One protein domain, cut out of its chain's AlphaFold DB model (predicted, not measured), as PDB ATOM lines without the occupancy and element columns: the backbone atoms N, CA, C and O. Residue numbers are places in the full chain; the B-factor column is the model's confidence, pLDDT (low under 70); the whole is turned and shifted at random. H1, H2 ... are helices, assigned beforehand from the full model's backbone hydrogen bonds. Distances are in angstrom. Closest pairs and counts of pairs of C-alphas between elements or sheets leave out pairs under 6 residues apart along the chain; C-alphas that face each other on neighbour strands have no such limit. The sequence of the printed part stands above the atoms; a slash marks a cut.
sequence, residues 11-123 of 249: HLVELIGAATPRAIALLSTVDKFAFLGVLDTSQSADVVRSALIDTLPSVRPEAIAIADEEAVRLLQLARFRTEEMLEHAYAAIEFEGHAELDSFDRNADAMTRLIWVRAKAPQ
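What this domain is: This is residues 11 to 123 of the 249 residues of an uncharacterized protein of Rhodocyclaceae bacterium (UniProt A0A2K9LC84). The long helix H5 runs along one side of a domain with two lobes: H1 to H4 make one lobe, with H1 and H3 packed on H5, and H6 and H7 make the other, by the last part of H5. H2 packs on H7 where the lobes meet. The printed part has 113 residues with seven named helices, H1 to H7 in chain order, and no named strand; the class is all helix. It is compact, with a radius of gyration of the C-alphas of 14.0 A and spans of 42 by 28 by 23 A.

How they stand to each other: H5, residues 61 to 79, touches H1, residues 11 to 18, at a steep tilt of 51 degrees; their closest C-alphas, Leu 12 and Asp 68, are 4.8 A apart. With residues 63 to 70 alone it touches H3, residues 31 to 38, about perpendicular at 81 degrees (closest C-alphas Lys 32 and Ala 67, 5.6 A). With residues 74 to 78 alone it touches H7, residues 110 to 120 (Ala 78 and Met 111, 6.2 A). H7 touches H2, residues 21 to 27, with closest C-alphas Ala 23 and Thr 112 at 5.3 A, and H6, residues 82 to 96, with Thr 82 and Ala 110 at 6.8 A. H4, residues 45 to 58, touches H1 with residues 49 to 53 alone. H2 and H3 form a helical hairpin. O i to N i+4 pairs are within hydrogen-bond range throughout H1, H2, H5, H6 and H7, in 8 of 10 for H4, and in 0 of 4 for H3, with 3 of 5 O i to N i+3.

Where its parts are: H5 is 26.5 A long, H4 21.0 A, H6 20.9 A. C-alpha 11 is at (-22.296, 36.185, 34.601), C-alpha 120 at (-14.542, 54.121, 25.549).

The domain as a whole: The printed part has no cut; residues 97 to 109 make the long link H6 to H7. No printed residue is under 70.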
ATOM      1  N   HIS A  11     -22.058  34.761  34.802       95.25
ATOM      2  CA  HIS A  11     -22.296  36.185  34.601       95.25
ATOM      3  C   HIS A  11     -21.900  36.591  33.185       95.25
ATOM      4  O   HIS A  11     -22.614  37.350  32.543       95.25
ATOM      5  N   LEU A  12     -20.836  36.001  32.644       94.69
ATOM      6  CA  LEU A  12     -20.447  36.207  31.254       94.69
ATOM      7  C   LEU A  12     -21.536  35.740  30.274       94.69
ATOM      8  O   LEU A  12     -21.869  36.459  29.334       94.69
ATOM      9  N   VAL A  13     -22.132  34.566  30.502       94.81
ATOM     10  CA  VAL A  13     -23.264  34.071  29.695       94.81
ATOM     11  C   VAL A  13     -24.475  34.993  29.829       94.81
ATOM     12  O   VAL A  13     -25.145  35.274  28.837       94.81
ATOM     13  N   GLU A  14     -24.747  35.479  31.039       95.56
ATOM     14  CA  GLU A  14     -25.832  36.428  31.274       95.56
ATOM     15  C   GLU A  14     -25.608  37.748  30.519       95.56
ATOM     16  O   GLU A  14     -26.513  38.224  29.835       95.56
ATOM     17  N   LEU A  15     -24.389  38.293  30.562       96.25
ATOM     18  CA  LEU A  15     -24.002  39.504  29.843       96.25
ATOM     19  C   LEU A  15     -24.152  39.340  28.324       96.25
ATOM     20  O   LEU A  15     -24.723  40.212  27.672       96.25
ATOM     21  N   ILE A  16     -23.705  38.211  27.762       94.44
ATOM     22  CA  ILE A  16     -23.886  37.887  26.333       94.44
ATOM     23  C   ILE A  16     -25.378  37.843  25.965       94.44
ATOM     24  O   ILE A  16     -25.771  38.285  24.884       94.44
ATOM     25  N   GLY A  17     -26.221  37.322  26.861       93.25
ATOM     26  CA  GLY A  17     -27.671  37.295  26.676       93.25
ATOM     27  C   GLY A  17     -28.317  38.682  26.721       93.25
ATOM     28  O   GLY A  17     -29.218  38.956  25.929       93.25
ATOM     29  N   ALA A  18     -27.847  39.553  27.616       93.06
ATOM     30  CA  ALA A  18     -28.395  40.890  27.831       93.06
ATOM     31  C   ALA A  18     -27.935  41.924  26.786       93.06
ATOM     32  O   ALA A  18     -28.665  42.869  26.502       93.06
ATOM     33  N   ALA A  19     -26.742  41.758  26.212       93.56
ATOM     34  CA  ALA A  19     -26.156  42.722  25.286       93.56
ATOM     35  C   ALA A  19     -26.590  42.510  23.821       93.56
ATOM     36  O   ALA A  19     -26.954  41.412  23.373       93.56
ATOM     37  N   THR A  20     -26.520  43.588  23.036       92.19
ATOM     38  CA  THR A  20     -26.657  43.527  21.575       92.19
ATOM     39  C   THR A  20     -25.362  43.009  20.934       92.19
ATOM     40  O   THR A  20     -24.280  43.261  21.467       92.19
ATOM     41  N   PRO A  21     -25.401  42.344  19.762       91.31
ATOM     42  CA  PRO A  21     -24.182  41.898  19.077       91.31
ATOM     43  C   PRO A  21     -23.175  43.024  18.816       91.31
ATOM     44  O   PRO A  21     -21.972  42.824  18.956       91.31
ATOM     45  N   ARG A  22     -23.669  44.229  18.499       91.00
ATOM     46  CA  ARG A  22     -22.835  45.424  18.322       91.00
ATOM     47  C   ARG A  22     -22.144  45.830  19.625       91.00
ATOM     48  O   ARG A  22     -20.958  46.143  19.596       91.00
ATOM     49  N   ALA A  23     -22.854  45.794  20.751       93.94
ATOM     50  CA  ALA A  23     -22.260  46.065  22.055       93.94
ATOM     51  C   ALA A  23     -21.216  45.003  22.428       93.94
ATOM     52  O   ALA A  23     -20.142  45.358  22.890       93.94
ATOM     53  N   ILE A  24     -21.459  43.715  22.158       94.50
ATOM     54  CA  ILE A  24     -20.458  42.667  22.425       94.50
ATOM     55  C   ILE A  24     -19.214  42.854  21.539       94.50
ATOM     56  O   ILE A  24     -18.091  42.710  22.022       94.50
ATOM     57  N   ALA A  25     -19.391  43.236  20.271       93.50
ATOM     58  CA  ALA A  25     -18.270  43.564  19.393       93.50
ATOM     59  C   ALA A  25     -17.445  44.738  19.949       93.50
ATOM     60  O   ALA A  25     -16.219  44.659  19.979       93.50
ATOM     61  N   LEU A  26     -18.098  45.783  20.466       95.19
ATOM     62  CA  LEU A  26     -17.415  46.873  21.166       95.19
ATOM     63  C   LEU A  26     -16.718  46.385  22.444       95.19
ATOM     64  O   LEU A  26     -15.564  46.714  22.678       95.19
ATOM     65  N   LEU A  27     -17.380  45.553  23.246       95.31
ATOM     66  CA  LEU A  27     -16.807  45.006  24.473       95.31
ATOM     67  C   LEU A  27     -15.545  44.182  24.192       95.31
ATOM     68  O   LEU A  27     -14.620  44.200  24.995       95.31
ATOM     69  N   SER A  28     -15.466  43.516  23.037       95.12
ATOM     70  CA  SER A  28     -14.275  42.763  22.628       95.12
ATOM     71  C   SER A  28     -13.023  43.627  22.429       95.12
ATOM     72  O   SER A  28     -11.921  43.089  22.408       95.12
ATOM     73  N   THR A  29     -13.151  44.958  22.338       95.06
ATOM     74  CA  THR A  29     -11.988  45.862  22.322       95.06
ATOM     75  C   THR A  29     -11.395  46.087  23.712       95.06
ATOM     76  O   THR A  29     -10.337  46.698  23.831       95.06
ATOM     77  N   VAL A  30     -12.066  45.631  24.773       95.50
ATOM     78  CA  VAL A  30     -11.534  45.621  26.137       95.50
ATOM     79  C   VAL A  30     -10.730  44.337  26.326       95.50
ATOM     80  O   VAL A  30     -11.273  43.246  26.174       95.50
ATOM     81  N   ASP A  31      -9.456  44.446  26.720       93.62
ATOM     82  CA  ASP A  31      -8.507  43.319  26.810       93.62
ATOM     83  C   ASP A  31      -9.061  42.080  27.531       93.62
ATOM     84  O   ASP A  31      -8.854  40.942  27.105       93.62
ATOM     85  N   LYS A  32      -9.815  42.301  28.613       93.62
ATOM     86  CA  LYS A  32     -10.421  41.240  29.434       93.62
ATOM     87  C   LYS A  32     -11.480  40.423  28.678       93.62
ATOM     88  O   LYS A  32     -11.757  39.294  29.062       93.62
ATOM     89  N   PHE A  33     -12.016  40.958  27.584       95.31
ATOM     90  CA  PHE A  33     -13.042  40.361  26.729       95.31
ATOM     91  C   PHE A  33     -12.562  40.107  25.292       95.31
ATOM     92  O   PHE A  33     -13.371  39.740  24.442       95.31
ATOM     93  N   ALA A  34     -11.265  40.251  24.998       93.25
ATOM     94  CA  ALA A  34     -10.728  40.170  23.633       93.25
ATOM     95  C   ALA A  34     -11.097  38.876  22.882       93.25
ATOM     96  O   ALA A  34     -11.258  38.874  21.662       93.25
ATOM     97  N   PHE A  35     -11.296  37.767  23.600       90.44
ATOM     98  CA  PHE A  35     -11.721  36.491  23.012       90.44
ATOM     99  C   PHE A  35     -13.138  36.522  22.413       90.44
ATOM    100  O   PHE A  35     -13.476  35.640  21.627       90.44
ATOM    101  N   LEU A  36     -13.952  37.530  22.734       90.31
ATOM    102  CA  LEU A  36     -15.247  37.766  22.095       90.31
ATOM    103  C   LEU A  36     -15.100  38.344  20.678       90.31
ATOM    104  O   LEU A  36     -16.087  38.427  19.965       90.31
ATOM    105  N   GLY A  37     -13.894  38.710  20.228       84.62
ATOM    106  CA  GLY A  37     -13.660  39.298  18.902       84.62
ATOM    107  C   GLY A  37     -13.890  38.351  17.714       84.62
ATOM    108  O   GLY A  37     -13.826  38.784  16.570       84.62
ATOM    109  N   VAL A  38     -14.194  37.071  17.953       80.75
ATOM    110  CA  VAL A  38     -14.515  36.064  16.914       80.75
ATOM    111  C   VAL A  38     -15.924  36.223  16.312       80.75
ATOM    112  O   VAL A  38     -16.424  35.331  15.630       80.75
ATOM    113  N   LEU A  39     -16.579  37.346  16.599       79.50
ATOM    114  CA  LEU A  39     -17.950  37.657  16.229       79.50
ATOM    115  C   LEU A  39     -18.126  37.906  14.732       79.50
ATOM    116  O   LEU A  39     -17.550  38.836  14.175       79.50
ATOM    117  N   ASP A  40     -19.031  37.152  14.115       78.62
ATOM    118  CA  ASP A  40     -19.595  37.491  12.810       78.62
ATOM    119  C   ASP A  40     -20.900  38.278  13.000       78.62
ATOM    120  O   ASP A  40     -21.983  37.710  13.162       78.62
ATOM    121  N   THR A  41     -20.803  39.609  12.992       76.81
ATOM    122  CA  THR A  41     -21.954  40.507  13.191       76.81
ATOM    123  C   THR A  41     -22.931  40.532  12.011       76.81
ATOM    124  O   THR A  41     -23.935  41.238  12.086       76.81
ATOM    125  N   SER A  42     -22.654  39.806  10.919       80.94
ATOM    126  CA  SER A  42     -23.589  39.665   9.794       80.94
ATOM    127  C   SER A  42     -24.719  38.664  10.075       80.94
ATOM    128  O   SER A  42     -25.743  38.675   9.390       80.94
ATOM    129  N   GLN A  43     -24.553  37.818  11.095       86.12
ATOM    130  CA  GLN A  43     -25.533  36.810  11.490       86.12
ATOM    131  C   GLN A  43     -26.599  37.387  12.430       86.12
ATOM    132  O   GLN A  43     -26.446  38.459  13.015       86.12
ATOM    133  N   SER A  44     -27.708  36.660  12.599       88.06
ATOM    134  CA  SER A  44     -28.746  37.065  13.549       88.06
ATOM    135  C   SER A  44     -28.230  37.019  14.991       88.06
ATOM    136  O   SER A  44     -27.372  36.206  15.343       88.06
ATOM    137  N   ALA A  45     -28.787  37.874  15.853       86.94
ATOM    138  CA  ALA A  45     -28.331  38.017  17.235       86.94
ATOM    139  C   ALA A  45     -28.351  36.696  18.024       86.94
ATOM    140  O   ALA A  45     -27.441  36.434  18.806       86.94
ATOM    141  N   ASP A  46     -29.349  35.842  17.797       89.25
ATOM    142  CA  ASP A  46     -29.469  34.566  18.509       89.25
ATOM    143  C   ASP A  46     -28.405  33.554  18.080       89.25
ATOM    144  O   ASP A  46     -27.874  32.820  18.917       89.25
ATOM    145  N   VAL A  47     -28.043  33.548  16.793       89.25
ATOM    146  CA  VAL A  47     -26.965  32.695  16.278       89.25
ATOM    147  C   VAL A  47     -25.628  33.176  16.823       89.25
ATOM    148  O   VAL A  47     -24.856  32.372  17.339       89.25
ATOM    149  N   VAL A  48     -25.404  34.492  16.809       88.94
ATOM    150  CA  VAL A  48     -24.211  35.121  17.380       88.94
ATOM    151  C   VAL A  48     -24.033  34.755  18.858       88.94
ATOM    152  O   VAL A  48     -22.969  34.280  19.258       88.94
ATOM    153  N   ARG A  49     -25.076  34.930  19.677       90.38
ATOM    154  CA  ARG A  49     -25.029  34.603  21.112       90.38
ATOM    155  C   ARG A  49     -24.770  33.123  21.353       90.38
ATOM    156  O   ARG A  49     -23.947  32.780  22.197       90.38
ATOM    157  N   SER A  50     -25.453  32.255  20.609       89.94
ATOM    158  CA  SER A  50     -25.282  30.805  20.741       89.94
ATOM    159  C   SER A  50     -23.854  30.389  20.390       89.94
ATOM    160  O   SER A  50     -23.217  29.683  21.169       89.94
ATOM    161  N   ALA A  51     -23.310  30.913  19.286       89.50
ATOM    162  CA  ALA A  51     -21.936  30.661  18.869       89.50
ATOM    163  C   ALA A  51     -20.924  31.120  19.929       89.50
ATOM    164  O   ALA A  51     -20.018  30.366  20.278       89.50
ATOM    165  N   LEU A  52     -21.101  32.315  20.504       89.44
ATOM    166  CA  LEU A  52     -20.245  32.796  21.591       89.44
ATOM    167  C   LEU A  52     -20.271  31.856  22.797       89.44
ATOM    168  O   LEU A  52     -19.214  31.450  23.277       89.44
ATOM    169  N   ILE A  53     -21.462  31.475  23.262       90.62
ATOM    170  CA  ILE A  53     -21.621  30.581  24.416       90.62
ATOM    171  C   ILE A  53     -20.949  29.227  24.153       90.62
ATOM    172  O   ILE A  53     -20.269  28.701  25.038       90.62
ATOM    173  N   ASP A  54     -21.069  28.697  22.935       89.25
ATOM    174  CA  ASP A  54     -20.453  27.431  22.534       89.25
ATOM    175  C   ASP A  54     -18.919  27.508  22.436       89.25
ATOM    176  O   ASP A  54     -18.243  26.487  22.586       89.25
ATOM    177  N   THR A  55     -18.350  28.705  22.248       88.69
ATOM    178  CA  THR A  55     -16.891  28.916  22.255       88.69
ATOM    179  C   THR A  55     -16.300  29.068  23.656       88.69
ATOM    180  O   THR A  55     -15.128  28.750  23.843       88.69
ATOM    181  N   LEU A  56     -17.073  29.466  24.675       89.44
ATOM    182  CA  LEU A  56     -16.542  29.682  26.034       89.44
ATOM    183  C   LEU A  56     -15.753  28.483  26.606       89.44
ATOM    184  O   LEU A  56     -14.710  28.708  27.219       89.44
ATOM    185  N   PRO A  57     -16.155  27.210  26.396       88.88
ATOM    186  CA  PRO A  57     -15.398  26.057  26.886       88.88
ATOM    187  C   PRO A  57     -14.008  25.860  26.259       88.88
ATOM    188  O   PRO A  57     -13.243  25.046  26.783       88.88
ATOM    189  N   SER A  58     -13.698  26.514  25.131       88.50
ATOM    190  CA  SER A  58     -12.378  26.461  24.482       88.50
ATOM    191  C   SER A  58     -11.459  27.618  24.892       88.50
ATOM    192  O   SER A  58     -10.255  27.565  24.632       88.50
ATOM    193  N   VAL A  59     -11.997  28.633  25.573       90.19
ATOM    194  CA  VAL A  59     -11.228  29.748  26.135       90.19
ATOM    195  C   VAL A  59     -10.488  29.283  27.392       90.19
ATOM    196  O   VAL A  59     -10.951  28.417  28.138       90.19
ATOM    197  N   ARG A  60      -9.308  29.862  27.640       90.62
ATOM    198  CA  ARG A  60      -8.522  29.574  28.847       90.62
ATOM    199  C   ARG A  60      -9.348  29.865  30.113       90.62
ATOM    200  O   ARG A  60      -9.909  30.959  30.200       90.62
ATOM    201  N   PRO A  61      -9.391  28.953  31.102       89.44
ATOM    202  CA  PRO A  61     -10.190  29.137  32.316       89.44
ATOM    203  C   PRO A  61      -9.893  30.434  33.075       89.44
ATOM    204  O   PRO A  61     -10.811  31.048  33.607       89.44
ATOM    205  N   GLU A  62      -8.634  30.877  33.097       89.12
ATOM    206  CA  GLU A  62      -8.224  32.111  33.774       89.12
ATOM    207  C   GLU A  62      -8.807  33.350  33.087       89.12
ATOM    208  O   GLU A  62      -9.262  34.275  33.754       89.12
ATOM    209  N   ALA A  63      -8.844  33.354  31.750       90.75
ATOM    210  CA  ALA A  63      -9.448  34.442  30.985       90.75
ATOM    211  C   ALA A  63     -10.970  34.484  31.180       90.75
ATOM    212  O   ALA A  63     -11.539  35.563  31.308       90.75
ATOM    213  N   ILE A  64     -11.617  33.315  31.263       93.19
ATOM    214  CA  ILE A  64     -13.044  33.215  31.584       93.19
ATOM    215  C   ILE A  64     -13.339  33.757  32.982       93.19
ATOM    216  O   ILE A  64     -14.280  34.527  33.121       93.19
ATOM    217  N   ALA A  65     -12.540  33.404  33.993       91.06
ATOM    218  CA  ALA A  65     -12.746  33.895  35.355       91.06
ATOM    219  C   ALA A  65     -12.650  35.430  35.432       91.06
ATOM    220  O   ALA A  65     -13.548  36.069  35.971       91.06
ATOM    221  N   ILE A  66     -11.619  36.022  34.814       91.94
ATOM    222  CA  ILE A  66     -11.442  37.483  34.761       91.94
ATOM    223  C   ILE A  66     -12.617  38.158  34.036       91.94
ATOM    224  O   ILE A  66     -13.133  39.174  34.495       91.94
ATOM    225  N   ALA A  67     -13.052  37.605  32.904       94.69
ATOM    226  CA  ALA A  67     -14.178  38.152  32.151       94.69
ATOM    227  C   ALA A  67     -15.518  37.993  32.884       94.69
ATOM    228  O   ALA A  67     -16.378  38.860  32.766       94.69
ATOM    229  N   ASP A  68     -15.710  36.905  33.635       94.69
ATOM    230  CA  ASP A  68     -16.910  36.689  34.448       94.69
ATOM    231  C   ASP A  68     -16.982  37.695  35.604       94.69
ATOM    232  O   ASP A  68     -18.044  38.267  35.834       94.69
ATOM    233  N   GLU A  69     -15.856  37.986  36.265       92.44
ATOM    234  CA  GLU A  69     -15.768  39.043  37.282       92.44
ATOM    235  C   GLU A  69     -16.080  40.428  36.694       92.44
ATOM    236  O   GLU A  69     -16.874  41.179  37.259       92.44
ATOM    237  N   GLU A  70     -15.546  40.763  35.518       94.25
ATOM    238  CA  GLU A  70     -15.900  42.022  34.846       94.25
ATOM    239  C   GLU A  70     -17.362  42.056  34.385       94.25
ATOM    240  O   GLU A  70     -17.986  43.118  34.381       94.25
ATOM    241  N   ALA A  71     -17.933  40.910  34.012       96.06
ATOM    242  CA  ALA A  71     -19.342  40.823  33.663       96.06
ATOM    243  C   ALA A  71     -20.241  41.095  34.877       96.06
ATOM    244  O   ALA A  71     -21.284  41.731  34.720       96.06
ATOM    245  N   VAL A  72     -19.833  40.681  36.085       94.50
ATOM    246  CA  VAL A  72     -20.539  41.033  37.330       94.50
ATOM    247  C   VAL A  72     -20.638  42.548  37.487       94.50
ATOM    248  O   VAL A  72     -21.740  43.033  37.734       94.50
ATOM    249  N   ARG A  73     -19.539  43.285  37.278       94.06
ATOM    250  CA  ARG A  73     -19.493  44.758  37.391       94.06
ATOM    251  C   ARG A  73     -20.541  45.425  36.492       94.06
ATOM    252  O   ARG A  73     -21.375  46.203  36.952       94.06
ATOM    253  N   LEU A  74     -20.565  45.039  35.212       95.44
ATOM    254  CA  LEU A  74     -21.544  45.531  34.233       95.44
ATOM    255  C   LEU A  74     -22.985  45.166  34.616       95.44
ATOM    256  O   LEU A  74     -23.876  46.010  34.575       95.44
ATOM    257  N   LEU A  75     -23.232  43.914  35.004       95.25
ATOM    258  CA  LEU A  75     -24.575  43.440  35.352       95.25
ATOM    259  C   LEU A  75     -25.108  44.067  36.646       95.25
ATOM    260  O   LEU A  75     -26.312  44.283  36.761       95.25
ATOM    261  N   GLN A  76     -24.241  44.340  37.620       92.56
ATOM    262  CA  GLN A  76     -24.605  45.022  38.860       92.56
ATOM    263  C   GLN A  76     -25.072  46.447  38.581       92.56
ATOM    264  O   GLN A  76     -26.183  46.803  38.973       92.56
ATOM    265  N   LEU A  77     -24.280  47.211  37.826       92.69
ATOM    266  CA  LEU A  77     -24.649  48.559  37.400       92.69
ATOM    267  C   LEU A  77     -25.916  48.560  36.543       92.69
ATOM    268  O   LEU A  77     -26.801  49.376  36.766       92.69
ATOM    269  N   ALA A  78     -26.070  47.594  35.635       92.12
ATOM    270  CA  ALA A  78     -27.265  47.478  34.801       92.12
ATOM    271  C   ALA A  78     -28.561  47.188  35.581       92.12
ATOM    272  O   ALA A  78     -29.652  47.392  35.044       92.12
ATOM    273  N   ARG A  79     -28.463  46.710  36.827       88.88
ATOM    274  CA  ARG A  79     -29.607  46.422  37.710       88.88
ATOM    275  C   ARG A  79     -29.835  47.501  38.768       88.88
ATOM    276  O   ARG A  79     -30.822  47.416  39.497       88.88
ATOM    277  N   PHE A  80     -28.940  48.478  38.880       83.81
ATOM    278  CA  PHE A  80     -28.965  49.480  39.934       83.81
ATOM    279  C   PHE A  80     -29.061  50.882  39.344       83.81
ATOM    280  O   PHE A  80     -28.069  51.421  38.866       83.81
ATOM    281  N   ARG A  81     -30.263  51.474  39.407       79.56
ATOM    282  CA  ARG A  81     -30.526  52.874  39.016       79.56
ATOM    283  C   ARG A  81     -29.816  53.292  37.726       79.56
ATOM    284  O   ARG A  81     -29.265  54.383  37.613       79.56
ATOM    285  N   THR A  82     -29.818  52.387  36.754       83.88
ATOM    286  CA  THR A  82     -28.912  52.426  35.606       83.88
ATOM    287  C   THR A  82     -29.045  53.713  34.810       83.88
ATOM    288  O   THR A  82     -28.048  54.261  34.366       83.88
ATOM    289  N   GLU A  83     -30.266  54.226  34.662       90.25
ATOM    290  CA  GLU A  83     -30.509  55.476  33.939       90.25
ATOM    291  C   GLU A  83     -29.915  56.691  34.656       90.25
ATOM    292  O   GLU A  83     -29.256  57.503  34.019       90.25
ATOM    293  N   GLU A  84     -30.062  56.788  35.979       87.81
ATOM    294  CA  GLU A  84     -29.482  57.885  36.771       87.81
ATOM    295  C   GLU A  84     -27.945  57.847  36.717       87.81
ATOM    296  O   GLU A  84     -27.298  58.878  36.531       87.81
ATOM    297  N   MET A  85     -27.355  56.646  36.800       88.25
ATOM    298  CA  MET A  85     -25.907  56.446  36.650       88.25
ATOM    299  C   MET A  85     -25.411  56.814  35.246       88.25
ATOM    300  O   MET A  85     -24.366  57.448  35.104       88.25
ATOM    301  N   LEU A  86     -26.142  56.423  34.199       92.00
ATOM    302  CA  LEU A  86     -25.767  56.704  32.812       92.00
ATOM    303  C   LEU A  86     -25.920  58.185  32.458       92.00
ATOM    304  O   LEU A  86     -25.095  58.698  31.707       92.00
ATOM    305  N   GLU A  87     -26.921  58.876  33.001       90.69
ATOM    306  CA  GLU A  87     -27.063  60.327  32.841       90.69
ATOM    307  C   GLU A  87     -25.915  61.076  33.530       90.69
ATOM    308  O   GLU A  87     -25.336  61.987  32.939       90.69
ATOM    309  N   HIS A  88     -25.497  60.641  34.724       87.25
ATOM    310  CA  HIS A  88     -24.306  61.192  35.374       87.25
ATOM    311  C   HIS A  88     -23.026  60.924  34.569       87.25
ATOM    312  O   HIS A  88     -22.231  61.840  34.351       87.25
ATOM    313  N   ALA A  89     -22.842  59.694  34.077       90.19
ATOM    314  CA  ALA A  89     -21.716  59.362  33.208       90.19
ATOM    315  C   ALA A  89     -21.706  60.244  31.953       90.19
ATOM    316  O   ALA A  89     -20.663  60.775  31.589       90.19
ATOM    317  N   TYR A  90     -22.862  60.436  31.317       91.12
ATOM    318  CA  TYR A  90     -22.993  61.269  30.128       91.12
ATOM    319  C   TYR A  90     -22.643  62.736  30.402       91.12
ATOM    320  O   TYR A  90     -21.845  63.306  29.662       91.12
ATOM    321  N   ALA A  91     -23.140  63.316  31.498       89.31
ATOM    322  CA  ALA A  91     -22.779  64.675  31.899       89.31
ATOM    323  C   ALA A  91     -21.260  64.833  32.113       89.31
ATOM    324  O   ALA A  91     -20.674  65.825  31.680       89.31
ATOM    325  N   ALA A  92     -20.602  63.835  32.715       87.25
ATOM    326  CA  ALA A  92     -19.147  63.824  32.866       87.25
ATOM    327  C   ALA A  92     -18.415  63.714  31.513       87.25
ATOM    328  O   ALA A  92     -17.440  64.427  31.285       87.25
ATOM    329  N   ILE A  93     -18.899  62.865  30.596       89.81
ATOM    330  CA  ILE A  93     -18.346  62.713  29.237       89.81
ATOM    331  C   ILE A  93     -18.429  64.043  28.469       89.81
ATOM    332  O   ILE A  93     -17.453  64.437  27.825       89.81
ATOM    333  N   GLU A  94     -19.577  64.727  28.524       89.44
ATOM    334  CA  GLU A  94     -19.772  66.032  27.880       89.44
ATOM    335  C   GLU A  94     -18.850  67.095  28.481       89.44
ATOM    336  O   GLU A  94     -18.194  67.826  27.738       89.44
ATOM    337  N   PHE A  95     -18.760  67.150  29.812       84.81
ATOM    338  CA  PHE A  95     -17.899  68.097  30.517       84.81
ATOM    339  C   PHE A  95     -16.417  67.924  30.155       84.81
ATOM    340  O   PHE A  95     -15.719  68.908  29.912       84.81
ATOM    341  N   GLU A  96     -15.939  66.680  30.075       83.81
ATOM    342  CA  GLU A  96     -14.553  66.373  29.701       83.81
ATOM    343  C   GLU A  96     -14.270  66.555  28.198       83.81
ATOM    344  O   GLU A  96     -13.109  66.509  27.788       83.81
ATOM    345  N   GLY A  97     -15.295  66.757  27.360       86.19
ATOM    346  CA  GLY A  97     -15.131  66.862  25.908       86.19
ATOM    347  C   GLY A  97     -14.572  65.577  25.290       86.19
ATOM    348  O   GLY A  97     -13.654  65.623  24.467       86.19
ATOM    349  N   HIS A  98     -15.081  64.422  25.724       89.56
ATOM    350  CA  HIS A  98     -14.521  63.117  25.378       89.56
ATOM    351  C   HIS A  98     -14.450  62.878  23.857       89.56
ATOM    352  O   HIS A  98     -15.450  62.987  23.150       89.56
ATOM    353  N   ALA A  99     -13.285  62.460  23.351       90.00
ATOM    354  CA  ALA A  99     -13.005  62.366  21.910       90.00
ATOM    355  C   ALA A  99     -13.947  61.435  21.122       90.00
ATOM    356  O   ALA A  99     -14.125  61.596  19.920       90.00
ATOM    357  N   GLU A 100     -14.530  60.445  21.794       90.62
ATOM    358  CA  GLU A 100     -15.422  59.451  21.187       90.62
ATOM    359  C   GLU A 100     -16.912  59.776  21.385       90.62
ATOM    360  O   GLU A 100     -17.746  58.945  21.033       90.62
ATOM    361  N   LEU A 101     -17.264  60.943  21.946       90.19
ATOM    362  CA  LEU A 101     -18.646  61.318  22.291       90.19
ATOM    363  C   LEU A 101     -19.635  61.103  21.130       90.19
ATOM    364  O   LEU A 101     -20.716  60.569  21.354       90.19
ATOM    365  N   ASP A 102     -19.235  61.391  19.889       92.00
ATOM    366  CA  ASP A 102     -20.064  61.190  18.685       92.00
ATOM    367  C   ASP A 102     -20.484  59.726  18.452       92.00
ATOM    368  O   ASP A 102     -21.440  59.442  17.728       92.00
ATOM    369  N   SER A 103     -19.765  58.772  19.046       92.62
ATOM    370  CA  SER A 103     -20.079  57.344  18.969       92.62
ATOM    371  C   SER A 103     -21.003  56.855  20.091       92.62
ATOM    372  O   SER A 103     -21.442  55.701  20.041       92.62
ATOM    373  N   PHE A 104     -21.297  57.693  21.093       92.75
ATOM    374  CA  PHE A 104     -22.230  57.370  22.167       92.75
ATOM    375  C   PHE A 104     -23.675  57.557  21.695       92.75
ATOM    376  O   PHE A 104     -24.137  58.667  21.440       92.75
ATOM    377  N   ASP A 105     -24.418  56.456  21.606       92.81
ATOM    378  CA  ASP A 105     -25.842  56.494  21.276       92.81
ATOM    379  C   ASP A 105     -26.685  56.604  22.551       92.81
ATOM    380  O   ASP A 105     -26.928  55.613  23.246       92.81
ATOM    381  N   ARG A 106     -27.170  57.816  22.842       90.81
ATOM    382  CA  ARG A 106     -28.022  58.087  24.010       90.81
ATOM    383  C   ARG A 106     -29.362  57.340  23.969       90.81
ATOM    384  O   ARG A 106     -29.957  57.119  25.018       90.81
ATOM    385  N   ASN A 107     -29.824  56.930  22.787       91.94
ATOM    386  CA  ASN A 107     -31.098  56.225  22.619       91.94
ATOM    387  C   ASN A 107     -30.944  54.699  22.653       91.94
ATOM    388  O   ASN A 107     -31.945  53.982  22.591       91.94
ATOM    389  N   ALA A 108     -29.712  54.190  22.732       93.44
ATOM    390  CA  ALA A 108     -29.479  52.766  22.872       93.44
ATOM    391  C   ALA A 108     -29.962  52.251  24.237       93.44
ATOM    392  O   ALA A 108     -30.103  52.993  25.217       93.44
ATOM    393  N   ASP A 109     -30.192  50.942  24.318       93.75
ATOM    394  CA  ASP A 109     -30.535  50.296  25.580       93.75
ATOM    395  C   ASP A 109     -29.431  50.497  26.634       93.75
ATOM    396  O   ASP A 109     -28.259  50.726  26.316       93.75
ATOM    397  N   ALA A 110     -29.814  50.414  27.909       94.31
ATOM    398  CA  ALA A 110     -28.924  50.717  29.026       94.31
ATOM    399  C   ALA A 110     -27.657  49.842  29.047       94.31
ATOM    400  O   ALA A 110     -26.580  50.340  29.370       94.31
ATOM    401  N   MET A 111     -27.750  48.564  28.657       96.06
ATOM    402  CA  MET A 111     -26.587  47.674  28.608       96.06
ATOM    403  C   MET A 111     -25.619  48.097  27.498       96.06
ATOM    404  O   MET A 111     -24.411  48.155  27.724       96.06
ATOM    405  N   THR A 112     -26.133  48.448  26.317       95.56
ATOM    406  CA  THR A 112     -25.313  48.974  25.217       95.56
ATOM    407  C   THR A 112     -24.609  50.277  25.611       95.56
ATOM    408  O   THR A 112     -23.403  50.399  25.383       95.56
ATOM    409  N   ARG A 113     -25.315  51.220  26.253       96.31
ATOM    410  CA  ARG A 113     -24.711  52.463  26.769       96.31
ATOM    411  C   ARG A 113     -23.641  52.182  27.824       96.31
ATOM    412  O   ARG A 113     -22.545  52.724  27.735       96.31
ATOM    413  N   LEU A 114     -23.906  51.287  28.773       96.69
ATOM    414  CA  LEU A 114     -22.958  50.938  29.831       96.69
ATOM    415  C   LEU A 114     -21.688  50.264  29.286       96.69
ATOM    416  O   LEU A 114     -20.577  50.600  29.698       96.69
ATOM    417  N   ILE A 115     -21.837  49.351  28.322       97.19
ATOM    418  CA  ILE A 115     -20.707  48.731  27.619       97.19
ATOM    419  C   ILE A 115     -19.893  49.785  26.867       97.19
ATOM    420  O   ILE A 115     -18.662  49.720  26.878       97.19
ATOM    421  N   TRP A 116     -20.552  50.768  26.247       97.19
ATOM    422  CA  TRP A 116     -19.850  51.879  25.613       97.19
ATOM    423  C   TRP A 116     -19.004  52.648  26.627       97.19
ATOM    424  O   TRP A 116     -17.808  52.815  26.396       97.19
ATOM    425  N   VAL A 117     -19.579  53.027  27.777       96.44
ATOM    426  CA  VAL A 117     -18.845  53.743  28.836       96.44
ATOM    427  C   VAL A 117     -17.653  52.904  29.299       96.44
ATOM    428  O   VAL A 117     -16.532  53.399  29.332       96.44
ATOM    429  N   ARG A 118     -17.840  51.598  29.529       96.44
ATOM    430  CA  ARG A 118     -16.748  50.690  29.915       96.44
ATOM    431  C   ARG A 118     -15.619  50.611  28.883       96.44
ATOM    432  O   ARG A 118     -14.458  50.478  29.278       96.44
ATOM    433  N   ALA A 119     -15.948  50.614  27.592       96.12
ATOM    434  CA  ALA A 119     -14.988  50.417  26.507       96.12
ATOM    435  C   ALA A 119     -14.292  51.712  26.068       96.12
ATOM    436  O   ALA A 119     -13.126  51.671  25.675       96.12
ATOM    437  N   LYS A 120     -15.001  52.843  26.104       95.88
ATOM    438  CA  LYS A 120     -14.542  54.121  25.549       95.88
ATOM    439  C   LYS A 120     -14.199  55.158  26.607       95.88
ATOM    440  O   LYS A 120     -13.290  55.934  26.358       95.88
ATOM    441  N   ALA A 121     -14.843  55.122  27.771       94.81
ATOM    442  CA  ALA A 121     -14.609  56.040  28.885       94.81
ATOM    443  C   ALA A 121     -14.368  55.269  30.204       94.81
ATOM    444  O   ALA A 121     -15.131  55.422  31.163       94.81
ATOM    445  N   PRO A 122     -13.337  54.400  30.272       93.50
ATOM    446  CA  PRO A 122     -13.131  53.488  31.398       93.50
ATOM    447  C   PRO A 122     -12.973  54.210  32.741       93.50
ATOM    448  O   PRO A 122     -13.479  53.719  33.744       93.50
ATOM    449  N   GLN A 123     -12.356  55.394  32.765       89.31
ATOM    450  CA  GLN A 123     -12.254  56.197  33.984       89.31
ATOM    451  C   GLN A 123     -13.634  56.628  34.502       89.31
ATOM    452  O   GLN A 123     -13.896  56.540  35.694       89.31
TER     453      GLN A 123